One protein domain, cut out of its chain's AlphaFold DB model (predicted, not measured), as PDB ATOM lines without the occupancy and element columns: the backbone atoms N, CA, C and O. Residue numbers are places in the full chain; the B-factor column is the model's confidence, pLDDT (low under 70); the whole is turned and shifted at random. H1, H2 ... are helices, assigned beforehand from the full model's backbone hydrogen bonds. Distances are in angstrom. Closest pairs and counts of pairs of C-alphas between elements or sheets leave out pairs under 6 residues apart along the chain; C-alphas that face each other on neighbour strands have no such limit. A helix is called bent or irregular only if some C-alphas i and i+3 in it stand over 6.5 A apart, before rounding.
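What this domain is: This is residues 14 to 120 of the 333 residues of an uncharacterized protein of Plasmodium vivax (UniProt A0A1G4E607). Look for a cluster of helices built round one kinked helix, H3: H2 and H5 pack on it and on each other to make a triangle with it, and H4 packs on the second half of H3. H1 crosses the far end of this group, about perpendicular to H3 and H4 and touching each with only a part of its length. You have 107 residues here with five named helices, H1 to H5 in order along the chain, and no named strand; the class is all helix. The helix packing is mostly crossed, with 1 of 6 touching pairs at a shallow tilt. The whole is compact, with a radius of gyration of the C-alphas of 13.9 A, and spans 37 by 30 by 22 A.

How they stand to each other: Start at the hub, H3, residues 50 to 66, which touches four other helices. It is irregular: C-alphas 54 and 57 are 7.8 A apart, and a kink of 59 degrees lies near residue 57. H2, residues 35 to 48, touches H3 and forms a helical hairpin with it, opposite ways at 36 degrees, a tilt only just steep; look at the closest C-alphas, of Lys 46 and Ala 52, 5.3 A apart. H5, residues 102 to 118, touches H3 at a steep tilt of 46 degrees, the same way, closest at the C-alphas of Phe 59 and Phe 108, 7.2 A. H5 also touches H2, opposite ways at 35.2 degrees, only just steep, closest at the C-alphas of Leu 45 and Leu 107, 6.5 A. H4, residues 77 to 92, touches H3 with residues 84 to 91 alone, opposite ways at a shallow tilt of 30 degrees, a second helical hairpin; the C-alphas of Leu 65 and Ile 84 come closest, 6.9 A. H1, residues 14 to 29, touches H4 with residues 15 to 20 alone, about perpendicular at 83 degrees, closest at the C-alphas of Thr 19 and Gly 80, 6.7 A. H1 and H3 only just touch, with 3 pairs of C-alphas within 8 A, at 88 degrees. H1 and H5 are apart, and H2 and H4 are apart. In H1, H2 and H4 each O i to N i+4 pair is within hydrogen-bond range; in H3 9 of 13 are, in H5 11 of 13.

Where its parts are: Find C-alpha 50 at (17.902, -43.999, -64.773); from there H3 runs 23.8 A to C-alpha 66. H5 covers 24.7 A and ends at C-alpha 118, (35.913, -31.321, -55.064). H1 begins at C-alpha 14, (35.424, -55.128, -32.266), and covers 23.1 A; H4 covers 22.1 A and H2 20.0 A.

The domain as a whole: The two C-alphas farthest apart are those of Lys 14 and Gly 47, 40.8 A. The printed part has no cut and no long link. Mean pLDDT of the printed part is 89.6, and residues 74 to 75 are under 70.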
ATOM      1  N   LYS A  14      34.961 -56.221 -33.128       78.81
ATOM      2  CA  LYS A  14      35.424 -55.128 -32.266       78.81
ATOM      3  C   LYS A  14      35.818 -53.884 -33.069       78.81
ATOM      4  O   LYS A  14      35.395 -52.780 -32.740       78.81
ATOM      5  N   ASP A  15      36.579 -54.065 -34.148       82.00
ATOM      6  CA  ASP A  15      36.968 -52.959 -35.029       82.00
ATOM      7  C   ASP A  15      35.742 -52.319 -35.694       82.00
ATOM      8  O   ASP A  15      35.713 -51.103 -35.896       82.00
ATOM      9  N   TYR A  16      34.727 -53.123 -36.031       85.50
ATOM     10  CA  TYR A  16      33.485 -52.639 -36.621       85.50
ATOM     11  C   TYR A  16      32.727 -51.748 -35.645       85.50
ATOM     12  O   TYR A  16      32.365 -50.632 -36.014       85.50
ATOM     13  N   ASP A  17      32.508 -52.217 -34.417       86.81
ATOM     14  CA  ASP A  17      31.751 -51.468 -33.417       86.81
ATOM     15  C   ASP A  17      32.457 -50.167 -33.030       86.81
ATOM     16  O   ASP A  17      31.822 -49.110 -33.034       86.81
ATOM     17  N   GLU A  18      33.777 -50.200 -32.818       89.44
ATOM     18  CA  GLU A  18      34.576 -48.998 -32.548       89.44
ATOM     19  C   GLU A  18      34.494 -47.993 -33.709       89.44
ATOM     20  O   GLU A  18      34.260 -46.795 -33.507       89.44
ATOM     21  N   THR A  19      34.640 -48.472 -34.951       89.69
ATOM     22  CA  THR A  19      34.578 -47.614 -36.144       89.69
ATOM     23  C   THR A  19      33.177 -47.033 -36.328       89.69
ATOM     24  O   THR A  19      33.025 -45.832 -36.565       89.69
ATOM     25  N   LYS A  20      32.139 -47.859 -36.169       91.38
ATOM     26  CA  LYS A  20      30.731 -47.459 -36.233       91.38
ATOM     27  C   LYS A  20      30.425 -46.378 -35.208       91.38
ATOM     28  O   LYS A  20      29.848 -45.354 -35.570       91.38
ATOM     29  N   GLU A  21      30.796 -46.585 -33.948       90.62
ATOM     30  CA  GLU A  21      30.571 -45.605 -32.888       90.62
ATOM     31  C   GLU A  21      31.285 -44.287 -33.206       90.62
ATOM     32  O   GLU A  21      30.712 -43.205 -33.041       90.62
ATOM     33  N   TYR A  22      32.501 -44.363 -33.752       89.50
ATOM     34  CA  TYR A  22      33.245 -43.171 -34.126       89.50
ATOM     35  C   TYR A  22      32.562 -42.375 -35.248       89.50
ATOM     36  O   TYR A  22      32.416 -41.153 -35.122       89.50
ATOM     37  N   PHE A  23      32.064 -43.050 -36.292       92.31
ATOM     38  CA  PHE A  23      31.244 -42.420 -37.332       92.31
ATOM     39  C   PHE A  23      29.962 -41.819 -36.766       92.31
ATOM     40  O   PHE A  23      29.656 -40.670 -37.075       92.31
ATOM     41  N   LEU A  24      29.229 -42.540 -35.915       91.50
ATOM     42  CA  LEU A  24      27.989 -42.038 -35.311       91.50
ATOM     43  C   LEU A  24      28.236 -40.780 -34.471       91.50
ATOM     44  O   LEU A  24      27.500 -39.799 -34.596       91.50
ATOM     45  N   ARG A  25      29.304 -40.764 -33.666       90.88
ATOM     46  CA  ARG A  25      29.703 -39.594 -32.874       90.88
ATOM     47  C   ARG A  25      30.028 -38.399 -33.765       90.88
ATOM     48  O   ARG A  25      29.592 -37.287 -33.474       90.88
ATOM     49  N   LYS A  26      30.776 -38.615 -34.849       89.81
ATOM     50  CA  LYS A  26      31.152 -37.545 -35.781       89.81
ATOM     51  C   LYS A  26      29.967 -37.032 -36.591       89.81
ATOM     52  O   LYS A  26      29.788 -35.821 -36.670       89.81
ATOM     53  N   LEU A  27      29.105 -37.920 -37.077       91.12
ATOM     54  CA  LEU A  27      27.870 -37.549 -37.764       91.12
ATOM     55  C   LEU A  27      26.915 -36.782 -36.843       91.12
ATOM     56  O   LEU A  27      26.261 -35.857 -37.301       91.12
ATOM     57  N   LYS A  28      26.874 -37.080 -35.539       89.44
ATOM     58  CA  LYS A  28      26.093 -36.279 -34.582       89.44
ATOM     59  C   LYS A  28      26.569 -34.822 -34.507       89.44
ATOM     60  O   LYS A  28      25.752 -33.934 -34.304       89.44
ATOM     61  N   SER A  29      27.875 -34.584 -34.657       83.50
ATOM     62  CA  SER A  29      28.456 -33.232 -34.654       83.50
ATOM     63  C   SER A  29      28.466 -32.549 -36.022       83.50
ATOM     64  O   SER A  29      28.380 -31.331 -36.092       83.50
ATOM     65  N   ASN A  30      28.608 -33.318 -37.101       83.38
ATOM     66  CA  ASN A  30      28.703 -32.822 -38.466       83.38
ATOM     67  C   ASN A  30      28.096 -33.862 -39.420       83.38
ATOM     68  O   ASN A  30      28.775 -34.787 -39.874       83.38
ATOM     69  N   ASN A  31      26.801 -33.708 -39.694       86.12
ATOM     70  CA  ASN A  31      26.045 -34.503 -40.667       86.12
ATOM     71  C   ASN A  31      25.804 -33.746 -41.981       86.12
ATOM     72  O   ASN A  31      24.975 -34.183 -42.788       86.12
ATOM     73  N   GLU A  32      26.479 -32.616 -42.179       88.94
ATOM     74  CA  GLU A  32      26.254 -31.758 -43.329       88.94
ATOM     75  C   GLU A  32      26.905 -32.349 -44.584       88.94
ATOM     76  O   GLU A  32      27.955 -33.005 -44.545       88.94
ATOM     77  N   TYR A  33      26.251 -32.122 -45.717       91.94
ATOM     78  CA  TYR A  33      26.761 -32.446 -47.039       91.94
ATOM     79  C   TYR A  33      26.630 -31.212 -47.931       91.94
ATOM     80  O   TYR A  33      25.715 -30.408 -47.765       91.94
ATOM     81  N   LYS A  34      27.554 -31.053 -48.879       93.25
ATOM     82  CA  LYS A  34      27.540 -29.926 -49.815       93.25
ATOM     83  C   LYS A  34      26.433 -30.143 -50.846       93.25
ATOM     84  O   LYS A  34      26.623 -30.942 -51.762       93.25
ATOM     85  N   VAL A  35      25.311 -29.443 -50.679       95.06
ATOM     86  CA  VAL A  35      24.116 -29.574 -51.530       95.06
ATOM     87  C   VAL A  35      24.403 -29.171 -52.977       95.06
ATOM     88  O   VAL A  35      24.056 -29.913 -53.886       95.06
ATOM     89  N   GLU A  36      25.089 -28.049 -53.201       95.56
ATOM     90  CA  GLU A  36      25.397 -27.559 -54.556       95.56
ATOM     91  C   GLU A  36      26.228 -28.571 -55.354       95.56
ATOM     92  O   GLU A  36      25.852 -28.967 -56.457       95.56
ATOM     93  N   PHE A  37      27.313 -29.067 -54.746       95.94
ATOM     94  CA  PHE A  37      28.115 -30.147 -55.321       95.94
ATOM     95  C   PHE A  37      27.266 -31.398 -55.575       95.94
ATOM     96  O   PHE A  37      27.391 -32.022 -56.628       95.94
ATOM     97  N   PHE A  38      26.423 -31.777 -54.608       97.25
ATOM     98  CA  PHE A  38      25.604 -32.978 -54.706       97.25
ATOM     99  C   PHE A  38      24.683 -32.919 -55.919       97.25
ATOM    100  O   PHE A  38      24.703 -33.842 -56.725       97.25
ATOM    101  N   GLU A  39      23.915 -31.842 -56.072       96.69
ATOM    102  CA  GLU A  39      22.955 -31.715 -57.169       96.69
ATOM    103  C   GLU A  39      23.655 -31.685 -58.531       96.69
ATOM    104  O   GLU A  39      23.210 -32.347 -59.472       96.69
ATOM    105  N   GLN A  40      24.805 -31.010 -58.626       96.62
ATOM    106  CA  GLN A  40      25.618 -31.029 -59.838       96.62
ATOM    107  C   GLN A  40      26.095 -32.451 -60.167       96.62
ATOM    108  O   GLN A  40      25.822 -32.957 -61.257       96.62
ATOM    109  N   ALA A  41      26.754 -33.128 -59.223       96.75
ATOM    110  CA  ALA A  41      27.267 -34.479 -59.428       96.75
ATOM    111  C   ALA A  41      26.140 -35.480 -59.730       96.75
ATOM    112  O   ALA A  41      26.279 -36.328 -60.611       96.75
ATOM    113  N   PHE A  42      25.012 -35.360 -59.034       96.19
ATOM    114  CA  PHE A  42      23.849 -36.222 -59.192       96.19
ATOM    115  C   PHE A  42      23.177 -36.043 -60.556       96.19
ATOM    116  O   PHE A  42      22.817 -37.036 -61.185       96.19
ATOM    117  N   SER A  43      23.063 -34.808 -61.058       95.81
ATOM    118  CA  SER A  43      22.506 -34.542 -62.391       95.81
ATOM    119  C   SER A  43      23.292 -35.242 -63.505       95.81
ATOM    120  O   SER A  43      22.703 -35.835 -64.409       95.81
ATOM    121  N   GLU A  44      24.622 -35.271 -63.396       95.19
ATOM    122  CA  GLU A  44      25.479 -35.977 -64.347       95.19
ATOM    123  C   GLU A  44      25.329 -37.498 -64.240       95.19
ATOM    124  O   GLU A  44      25.282 -38.189 -65.257       95.19
ATOM    125  N   LEU A  45      25.224 -38.038 -63.020       94.81
ATOM    126  CA  LEU A  45      25.005 -39.473 -62.802       94.81
ATOM    127  C   LEU A  45      23.634 -39.925 -63.311       94.81
ATOM    128  O   LEU A  45      23.522 -41.001 -63.896       94.81
ATOM    129  N   LYS A  46      22.609 -39.081 -63.162       94.00
ATOM    130  CA  LYS A  46      21.276 -39.302 -63.727       94.00
ATOM    131  C   LYS A  46      21.306 -39.385 -65.253       94.00
ATOM    132  O   LYS A  46      20.570 -40.179 -65.826       94.00
ATOM    133  N   GLY A  47      22.188 -38.625 -65.904       92.00
ATOM    134  CA  GLY A  47      22.425 -38.737 -67.344       92.00
ATOM    135  C   GLY A  47      23.051 -40.072 -67.771       92.00
ATOM    136  O   GLY A  47      22.901 -40.467 -68.923       92.00
ATOM    137  N   LYS A  48      23.733 -40.784 -66.861       92.12
ATOM    138  CA  LYS A  48      24.354 -42.090 -67.142       92.12
ATOM    139  C   LYS A  48      23.416 -43.270 -66.904       92.12
ATOM    140  O   LYS A  48      23.551 -44.293 -67.566       92.12
ATOM    141  N   SER A  49      22.523 -43.168 -65.922       89.56
ATOM    142  CA  SER A  49      21.632 -44.265 -65.550       89.56
ATOM    143  C   SER A  49      20.350 -43.760 -64.904       89.56
ATOM    144  O   SER A  49      20.381 -42.985 -63.946       89.56
ATOM    145  N   GLU A  50      19.215 -44.287 -65.359       85.62
ATOM    146  CA  GLU A  50      17.902 -43.999 -64.773       85.62
ATOM    147  C   GLU A  50      17.792 -44.483 -63.317       85.62
ATOM    148  O   GLU A  50      17.099 -43.860 -62.502       85.62
ATOM    149  N   TYR A  51      18.549 -45.529 -62.955       85.94
ATOM    150  CA  TYR A  51      18.609 -46.076 -61.597       85.94
ATOM    151  C   TYR A  51      19.263 -45.127 -60.588       85.94
ATOM    152  O   TYR A  51      19.060 -45.299 -59.388       85.94
ATOM    153  N   ALA A  52      19.982 -44.087 -61.032       89.44
ATOM    154  CA  ALA A  52      20.578 -43.100 -60.130       89.44
ATOM    155  C   ALA A  52      19.536 -42.477 -59.182       89.44
ATOM    156  O   ALA A  52      19.839 -42.230 -58.016       89.44
ATOM    157  N   ASN A  53      18.289 -42.302 -59.644       90.94
ATOM    158  CA  ASN A  53      17.204 -41.757 -58.824       90.94
ATOM    159  C   ASN A  53      16.866 -42.635 -57.615       90.94
ATOM    160  O   ASN A  53      16.577 -42.109 -56.544       90.94
ATOM    161  N   LEU A  54      16.964 -43.959 -57.757       90.44
ATOM    162  CA  LEU A  54      16.699 -44.906 -56.669       90.44
ATOM    163  C   LEU A  54      17.753 -44.824 -55.561       90.44
ATOM    164  O   LEU A  54      17.479 -45.143 -54.407       90.44
ATOM    165  N   PHE A  55      18.959 -44.381 -55.910       92.38
ATOM    166  CA  PHE A  55      20.103 -44.329 -55.010       92.38
ATOM    167  C   PHE A  55      20.357 -42.935 -54.429       92.38
ATOM    168  O   PHE A  55      21.364 -42.745 -53.747       92.38
ATOM    169  N   ARG A  56      19.470 -41.959 -54.668       94.19
ATOM    170  CA  ARG A  56      19.667 -40.560 -54.253       94.19
ATOM    171  C   ARG A  56      20.037 -40.438 -52.772       94.19
ATOM    172  O   ARG A  56      21.058 -39.836 -52.443       94.19
ATOM    173  N   ASP A  57      19.279 -41.088 -51.895       94.25
ATOM    174  CA  ASP A  57      19.523 -41.053 -50.446       94.25
ATOM    175  C   ASP A  57      20.838 -41.736 -50.049       94.25
ATOM    176  O   ASP A  57      21.516 -41.318 -49.106       94.25
ATOM    177  N   ILE A  58      21.239 -42.764 -50.802       94.88
ATOM    178  CA  ILE A  58      22.496 -43.483 -50.591       94.88
ATOM    179  C   ILE A  58      23.677 -42.600 -50.987       94.88
ATOM    180  O   ILE A  58      24.658 -42.556 -50.250       94.88
ATOM    181  N   PHE A  59      23.584 -41.845 -52.085       96.00
ATOM    182  CA  PHE A  59      24.619 -40.881 -52.465       96.00
ATOM    183  C   PHE A  59      24.770 -39.766 -51.424       96.00
ATOM    184  O   PHE A  59      25.896 -39.432 -51.051       96.00
ATOM    185  N   ILE A  60      23.662 -39.239 -50.886       96.00
ATOM    186  CA  ILE A  60      23.701 -38.250 -49.794       96.00
ATOM    187  C   ILE A  60      24.411 -38.848 -48.576       96.00
ATOM    188  O   ILE A  60      25.308 -38.231 -47.995       96.00
ATOM    189  N   LYS A  61      24.037 -40.072 -48.187       95.62
ATOM    190  CA  LYS A  61      24.666 -40.779 -47.068       95.62
ATOM    191  C   LYS A  61      26.156 -41.019 -47.316       95.62
ATOM    192  O   LYS A  61      26.964 -40.782 -46.418       95.62
ATOM    193  N   LEU A  62      26.527 -41.429 -48.526       96.00
ATOM    194  CA  LEU A  62      27.912 -41.635 -48.935       96.00
ATOM    195  C   LEU A  62      28.712 -40.336 -48.830       96.00
ATOM    196  O   LEU A  62      29.785 -40.341 -48.235       96.00
ATOM    197  N   GLN A  63      28.180 -39.207 -49.305       95.38
ATOM    198  CA  GLN A  63      28.849 -37.913 -49.176       95.38
ATOM    199  C   GLN A  63      29.083 -37.543 -47.711       95.38
ATOM    200  O   GLN A  63      30.191 -37.146 -47.360       95.38
ATOM    201  N   LYS A  64      28.082 -37.725 -46.840       95.12
ATOM    202  CA  LYS A  64      28.213 -37.463 -45.395       95.12
ATOM    203  C   LYS A  64      29.310 -38.309 -44.749       95.12
ATOM    204  O   LYS A  64      30.051 -37.803 -43.907       95.12
ATOM    205  N   LEU A  65      29.426 -39.577 -45.146       93.94
ATOM    206  CA  LEU A  65      30.465 -40.490 -44.668       93.94
ATOM    207  C   LEU A  65      31.853 -40.096 -45.191       93.94
ATOM    208  O   LEU A  65      32.787 -39.962 -44.402       93.94
ATOM    209  N   LEU A  66      31.979 -39.831 -46.494       93.00
ATOM    210  CA  LEU A  66      33.221 -39.366 -47.127       93.00
ATOM    211  C   LEU A  66      33.635 -37.963 -46.648       93.00
ATOM    212  O   LEU A  66      34.792 -37.557 -46.801       93.00
ATOM    213  N   ASN A  67      32.705 -37.199 -46.066       91.50
ATOM    214  CA  ASN A  67      32.995 -35.891 -45.495       91.50
ATOM    215  C   ASN A  67      33.793 -35.976 -44.181       91.50
ATOM    216  O   ASN A  67      34.430 -35.000 -43.795       91.50
ATOM    217  N   GLN A  68      33.811 -37.137 -43.516       90.06
ATOM    218  CA  GLN A  68      34.439 -37.321 -42.205       90.06
ATOM    219  C   GLN A  68      35.966 -37.453 -42.296       90.06
ATOM    220  O   GLN A  68      36.545 -38.501 -42.014       90.06
ATOM    221  N   ASP A  69      36.642 -36.358 -42.642       82.75
ATOM    222  CA  ASP A  69      38.098 -36.325 -42.833       82.75
ATOM    223  C   ASP A  69      38.886 -36.702 -41.574       82.75
ATOM    224  O   ASP A  69      39.966 -37.276 -41.670       82.75
ATOM    225  N   GLY A  70      38.321 -36.455 -40.389       81.25
ATOM    226  CA  GLY A  70      38.919 -36.882 -39.122       81.25
ATOM    227  C   GLY A  70      38.927 -38.400 -38.905       81.25
ATOM    228  O   GLY A  70      39.693 -38.879 -38.075       81.25
ATOM    229  N   ILE A  71      38.085 -39.153 -39.621       84.31
ATOM    230  CA  ILE A  71      38.075 -40.626 -39.601       84.31
ATOM    231  C   ILE A  71      38.898 -41.165 -40.772       84.31
ATOM    232  O   ILE A  71      39.668 -42.104 -40.613       84.31
ATOM    233  N   LEU A  72      38.774 -40.530 -41.937       86.00
ATOM    234  CA  LEU A  72      39.422 -40.946 -43.183       86.00
ATOM    235  C   LEU A  72      40.866 -40.426 -43.333       86.00
ATOM    236  O   LEU A  72      41.441 -40.478 -44.422       86.00
ATOM    237  N   GLY A  73      41.452 -39.915 -42.247       76.56
ATOM    238  CA  GLY A  73      42.859 -39.523 -42.154       76.56
ATOM    239  C   GLY A  73      43.805 -40.719 -41.988       76.56
ATOM    240  O   GLY A  73      43.364 -41.852 -41.841       76.56
ATOM    241  N   PHE A  74      45.116 -40.459 -41.993       64.88
ATOM    242  CA  PHE A  74      46.205 -41.451 -42.092       64.88
ATOM    243  C   PHE A  74      45.959 -42.816 -41.422       64.88
ATOM    244  O   PHE A  74      45.876 -43.818 -42.125       64.88
ATOM    245  N   GLU A  75      45.832 -42.870 -40.095       62.31
ATOM    246  CA  GLU A  75      45.755 -44.139 -39.349       62.31
ATOM    247  C   GLU A  75      44.343 -44.761 -39.350       62.31
ATOM    248  O   GLU A  75      44.184 -45.974 -39.243       62.31
ATOM    249  N   GLY A  76      43.303 -43.940 -39.533       78.62
ATOM    250  CA  GLY A  76      41.901 -44.373 -39.539       78.62
ATOM    251  C   GLY A  76      41.350 -44.732 -40.920       78.62
ATOM    252  O   GLY A  76      40.280 -45.335 -41.006       78.62
ATOM    253  N   LYS A  77      42.070 -44.394 -41.999       85.38
ATOM    254  CA  LYS A  77      41.579 -44.501 -43.379       85.38
ATOM    255  C   LYS A  77      41.165 -45.918 -43.749       85.38
ATOM    256  O   LYS A  77      40.083 -46.102 -44.294       85.38
ATOM    257  N   GLU A  78      41.991 -46.919 -43.447       86.56
ATOM    258  CA  GLU A  78      41.701 -48.305 -43.831       86.56
ATOM    259  C   GLU A  78      40.417 -48.811 -43.159       86.56
ATOM    260  O   GLU A  78      39.493 -49.255 -43.843       86.56
ATOM    261  N   LYS A  79      40.317 -48.680 -41.829       87.62
ATOM    262  CA  LYS A  79      39.116 -49.071 -41.075       87.62
ATOM    263  C   LYS A  79      37.902 -48.255 -41.526       87.62
ATOM    264  O   LYS A  79      36.838 -48.807 -41.792       87.62
ATOM    265  N   GLY A  80      38.074 -46.947 -41.698       90.19
ATOM    266  CA  GLY A  80      37.015 -46.051 -42.142       90.19
ATOM    267  C   GLY A  80      36.447 -46.432 -43.508       90.19
ATOM    268  O   GLY A  80      35.234 -46.552 -43.660       90.19
ATOM    269  N   CYS A  81      37.312 -46.698 -44.485       91.19
ATOM    270  CA  CYS A  81      36.895 -47.085 -45.828       91.19
ATOM    271  C   CYS A  81      36.269 -48.478 -45.878       91.19
ATOM    272  O   CYS A  81      35.255 -48.650 -46.552       91.19
ATOM    273  N   LYS A  82      36.788 -49.448 -45.111       89.31
ATOM    274  CA  LYS A  82      36.106 -50.738 -44.943       89.31
ATOM    275  C   LYS A  82      34.679 -50.522 -44.418       89.31
ATOM    276  O   LYS A  82      33.756 -51.206 -44.851       89.31
ATOM    277  N   TYR A  83      34.476 -49.577 -43.490       90.56
ATOM    278  CA  TYR A  83      33.165 -49.381 -42.858       90.56
ATOM    279  C   TYR A  83      32.192 -48.744 -43.843       90.56
ATOM    280  O   TYR A  83      31.040 -49.161 -43.934       90.56
ATOM    281  N   ILE A  84      32.673 -47.775 -44.623       93.00
ATOM    282  CA  ILE A  84      31.904 -47.170 -45.711       93.00
ATOM    283  C   ILE A  84      31.495 -48.234 -46.730       93.00
ATOM    284  O   ILE A  84      30.318 -48.285 -47.079       93.00
ATOM    285  N   ASN A  85      32.410 -49.121 -47.137       91.88
ATOM    286  CA  ASN A  85      32.090 -50.238 -48.028       91.88
ATOM    287  C   ASN A  85      31.020 -51.151 -47.428       91.88
ATOM    288  O   ASN A  85      30.030 -51.441 -48.094       91.88
ATOM    289  N   PHE A  86      31.155 -51.544 -46.161       89.62
ATOM    290  CA  PHE A  86      30.141 -52.354 -45.489       89.62
ATOM    291  C   PHE A  86      28.769 -51.667 -45.471       89.62
ATOM    292  O   PHE A  86      27.764 -52.276 -45.825       89.62
ATOM    293  N   VAL A  87      28.708 -50.392 -45.066       91.44
ATOM    294  CA  VAL A  87      27.447 -49.638 -44.985       91.44
ATOM    295  C   VAL A  87      26.813 -49.481 -46.362       91.44
ATOM    296  O   VAL A  87      25.602 -49.659 -46.488       91.44
ATOM    297  N   LEU A  88      27.621 -49.184 -47.380       92.19
ATOM    298  CA  LEU A  88      27.167 -49.013 -48.751       92.19
ATOM    299  C   LEU A  88      26.592 -50.319 -49.306       92.19
ATOM    300  O   LEU A  88      25.436 -50.338 -49.718       92.19
ATOM    301  N   ASN A  89      27.348 -51.420 -49.247       88.38
ATOM    302  CA  ASN A  89      26.880 -52.726 -49.719       88.38
ATOM    303  C   ASN A  89      25.639 -53.181 -48.931       88.38
ATOM    304  O   ASN A  89      24.651 -53.596 -49.530       88.38
ATOM    305  N   LYS A  90      25.616 -52.996 -47.602       88.25
ATOM    306  CA  LYS A  90      24.444 -53.293 -46.763       88.25
ATOM    307  C   LYS A  90      23.203 -52.508 -47.181       88.25
ATOM    308  O   LYS A  90      22.124 -53.087 -47.248       88.25
ATOM    309  N   ASP A  91      23.308 -51.207 -47.440       88.75
ATOM    310  CA  ASP A  91      22.151 -50.423 -47.885       88.75
ATOM    311  C   ASP A  91      21.700 -50.809 -49.296       88.75
ATOM    312  O   ASP A  91      20.502 -50.785 -49.578       88.75
ATOM    313  N   LEU A  92      22.632 -51.236 -50.148       88.69
ATOM    314  CA  LEU A  92      22.339 -51.675 -51.507       88.69
ATOM    315  C   LEU A  92      21.670 -53.055 -51.577       88.69
ATOM    316  O   LEU A  92      20.871 -53.278 -52.481       88.69
ATOM    317  N   THR A  93      21.859 -53.930 -50.581       83.50
ATOM    318  CA  THR A  93      21.101 -55.202 -50.491       83.50
ATOM    319  C   THR A  93      19.585 -55.030 -50.376       83.50
ATOM    320  O   THR A  93      18.840 -55.979 -50.603       83.50
ATOM    321  N   LYS A  94      19.108 -53.827 -50.028       85.81
ATOM    322  CA  LYS A  94      17.670 -53.515 -49.979       85.81
ATOM    323  C   LYS A  94      17.038 -53.463 -51.372       85.81
ATOM    324  O   LYS A  94      15.815 -53.512 -51.482       85.81
ATOM    325  N   PHE A  95      17.853 -53.346 -52.415       84.06
ATOM    326  CA  PHE A  95      17.431 -53.372 -53.809       84.06
ATOM    327  C   PHE A  95      17.599 -54.788 -54.362       84.06
ATOM    328  O   PHE A  95      18.456 -55.548 -53.915       84.06
ATOM    329  N   ASN A  96      16.771 -55.163 -55.340       77.88
ATOM    330  CA  ASN A  96      16.936 -56.453 -56.008       77.88
ATOM    331  C   ASN A  96      18.274 -56.496 -56.780       77.88
ATOM    332  O   ASN A  96      18.789 -55.461 -57.210       77.88
ATOM    333  N   SER A  97      18.835 -57.691 -56.984       77.19
ATOM    334  CA  SER A  97      20.140 -57.875 -57.648       77.19
ATOM    335  C   SER A  97      20.140 -57.462 -59.127       77.19
ATOM    336  O   SER A  97      21.196 -57.325 -59.737       77.19
ATOM    337  N   ILE A  98      18.956 -57.281 -59.723       76.69
ATOM    338  CA  ILE A  98      18.809 -56.779 -61.095       76.69
ATOM    339  C   ILE A  98      19.190 -55.294 -61.132       76.69
ATOM    340  O   ILE A  98      19.966 -54.874 -61.992       76.69
ATOM    341  N   ILE A  99      18.673 -54.519 -60.175       77.62
ATOM    342  CA  ILE A  99      18.915 -53.083 -60.022       77.62
ATOM    343  C   ILE A  99      20.292 -52.833 -59.415       77.62
ATOM    344  O   ILE A  99      21.002 -51.948 -59.873       77.62
ATOM    345  N   TYR A 100      20.676 -53.592 -58.390       81.75
ATOM    346  CA  TYR A 100      21.987 -53.483 -57.767       81.75
ATOM    347  C   TYR A 100      22.934 -54.547 -58.322       81.75
ATOM    348  O   TYR A 100      22.945 -55.701 -57.902       81.75
ATOM    349  N   ASN A 101      23.748 -54.118 -59.275       83.50
ATOM    350  CA  ASN A 101      24.781 -54.919 -59.913       83.50
ATOM    351  C   ASN A 101      26.084 -54.115 -60.043       83.50
ATOM    352  O   ASN A 101      26.139 -52.919 -59.751       83.50
ATOM    353  N   GLU A 102      27.136 -54.765 -60.530       86.06
ATOM    354  CA  GLU A 102      28.453 -54.150 -60.704       86.06
ATOM    355  C   GLU A 102      28.421 -52.883 -61.580       86.06
ATOM    356  O   GLU A 102      29.065 -51.886 -61.247       86.06
ATOM    357  N   ALA A 103      27.612 -52.873 -62.646       86.12
ATOM    358  CA  ALA A 103      27.483 -51.722 -63.540       86.12
ATOM    359  C   ALA A 103      26.826 -50.522 -62.840       86.12
ATOM    360  O   ALA A 103      27.293 -49.394 -62.970       86.12
ATOM    361  N   THR A 104      25.782 -50.747 -62.042       88.81
ATOM    362  CA  THR A 104      25.175 -49.676 -61.231       88.81
ATOM    363  C   THR A 104      26.073 -49.235 -60.083       88.81
ATOM    364  O   THR A 104      26.083 -48.052 -59.738       88.81
ATOM    365  N   PHE A 105      26.891 -50.140 -59.533       92.25
ATOM    366  CA  PHE A 105      27.845 -49.786 -58.489       92.25
ATOM    367  C   PHE A 105      28.910 -48.799 -58.989       92.25
ATOM    368  O   PHE A 105      29.416 -47.979 -58.220       92.25
ATOM    369  N   GLN A 106      29.199 -48.813 -60.295       93.56
ATOM    370  CA  GLN A 106      30.091 -47.846 -60.928       93.56
ATOM    371  C   GLN A 106      29.632 -46.394 -60.720       93.56
ATOM    372  O   GLN A 106      30.476 -45.511 -60.608       93.56
ATOM    373  N   LEU A 107      28.328 -46.132 -60.552       95.19
ATOM    374  CA  LEU A 107      27.828 -44.790 -60.235       95.19
ATOM    375  C   LEU A 107      28.370 -44.269 -58.893       95.19
ATOM    376  O   LEU A 107      28.643 -43.078 -58.762       95.19
ATOM    377  N   PHE A 108      28.557 -45.142 -57.898       95.44
ATOM    378  CA  PHE A 108      29.120 -44.762 -56.596       95.44
ATOM    379  C   PHE A 108      30.617 -44.496 -56.674       95.44
ATOM    380  O   PHE A 108      31.092 -43.553 -56.041       95.44
ATOM    381  N   LYS A 109      31.349 -45.271 -57.482       95.38
ATOM    382  CA  LYS A 109      32.762 -44.999 -57.781       95.38
ATOM    383  C   LYS A 109      32.919 -43.652 -58.488       95.38
ATOM    384  O   LYS A 109      33.711 -42.824 -58.059       95.38
ATOM    385  N   ASP A 110      32.086 -43.390 -59.492       95.50
ATOM    386  CA  ASP A 110      32.078 -42.117 -60.215       95.50
ATOM    387  C   ASP A 110      31.725 -40.930 -59.298       95.50
ATOM    388  O   ASP A 110      32.294 -39.843 -59.424       95.50
ATOM    389  N   PHE A 111      30.790 -41.125 -58.362       96.38
ATOM    390  CA  PHE A 111      30.447 -40.124 -57.352       96.38
ATOM    391  C   PHE A 111      31.619 -39.836 -56.403       96.38
ATOM    392  O   PHE A 111      31.935 -38.671 -56.152       96.38
ATOM    393  N   GLU A 112      32.286 -40.879 -55.897       95.38
ATOM    394  CA  GLU A 112      33.487 -40.758 -55.059       95.38
ATOM    395  C   GLU A 112      34.592 -39.998 -55.790       95.38
ATOM    396  O   GLU A 112      35.151 -39.050 -55.238       95.38
ATOM    397  N   ASP A 113      34.823 -40.325 -57.060       95.06
ATOM    398  CA  ASP A 113      35.816 -39.673 -57.904       95.06
ATOM    399  C   ASP A 113      35.543 -38.181 -58.101       95.06
ATOM    400  O   ASP A 113      36.466 -37.357 -58.057       95.06
ATOM    401  N   LYS A 114      34.275 -37.811 -58.304       95.50
ATOM    402  CA  LYS A 114      33.851 -36.407 -58.371       95.50
ATOM    403  C   LYS A 114      34.080 -35.706 -57.038       95.50
ATOM    404  O   LYS A 114      34.639 -34.609 -57.009       95.50
ATOM    405  N   PHE A 115      33.713 -36.350 -55.934       94.94
ATOM    406  CA  PHE A 115      33.861 -35.768 -54.604       94.94
ATOM    407  C   PHE A 115      35.328 -35.634 -54.181       94.94
ATOM    408  O   PHE A 115      35.713 -34.667 -53.524       94.94
ATOM    409  N   ARG A 116      36.187 -36.555 -54.620       93.75
ATOM    410  CA  ARG A 116      37.641 -36.462 -54.478       93.75
ATOM    411  C   ARG A 116      38.189 -35.192 -55.127       93.75
ATOM    412  O   ARG A 116      38.985 -34.495 -54.497       93.75
ATOM    413  N   ARG A 117      37.761 -34.886 -56.360       93.50
ATOM    414  CA  ARG A 117      38.181 -33.670 -57.083       93.50
ATOM    415  C   ARG A 117      37.711 -32.406 -56.371       93.50
ATOM    416  O   ARG A 117      38.507 -31.495 -56.190       93.50
ATOM    417  N   GLU A 118      36.471 -32.403 -55.889       93.38
ATOM    418  CA  GLU A 118      35.913 -31.321 -55.064       93.38
ATOM    419  C   GLU A 118      36.716 -31.093 -53.769       93.38
ATOM    420  O   GLU A 118      36.857 -29.967 -53.297       93.38
ATOM    421  N   LYS A 119      37.292 -32.156 -53.192       90.50
ATOM    422  CA  LYS A 119      38.189 -32.070 -52.027       90.50
ATOM    423  C   LYS A 119      39.644 -31.728 -52.369       90.50
ATOM    424  O   LYS A 119      40.467 -31.673 -51.457       90.50
ATOM    425  N   GLY A 120      39.993 -31.541 -53.644       89.94
ATOM    426  CA  GLY A 120      41.371 -31.279 -54.073       89.94
ATOM    427  C   GLY A 120      42.343 -32.426 -53.765       89.94
ATOM    428  O   GLY A 120      43.534 -32.193 -53.566       89.94
TER     429      GLY A 120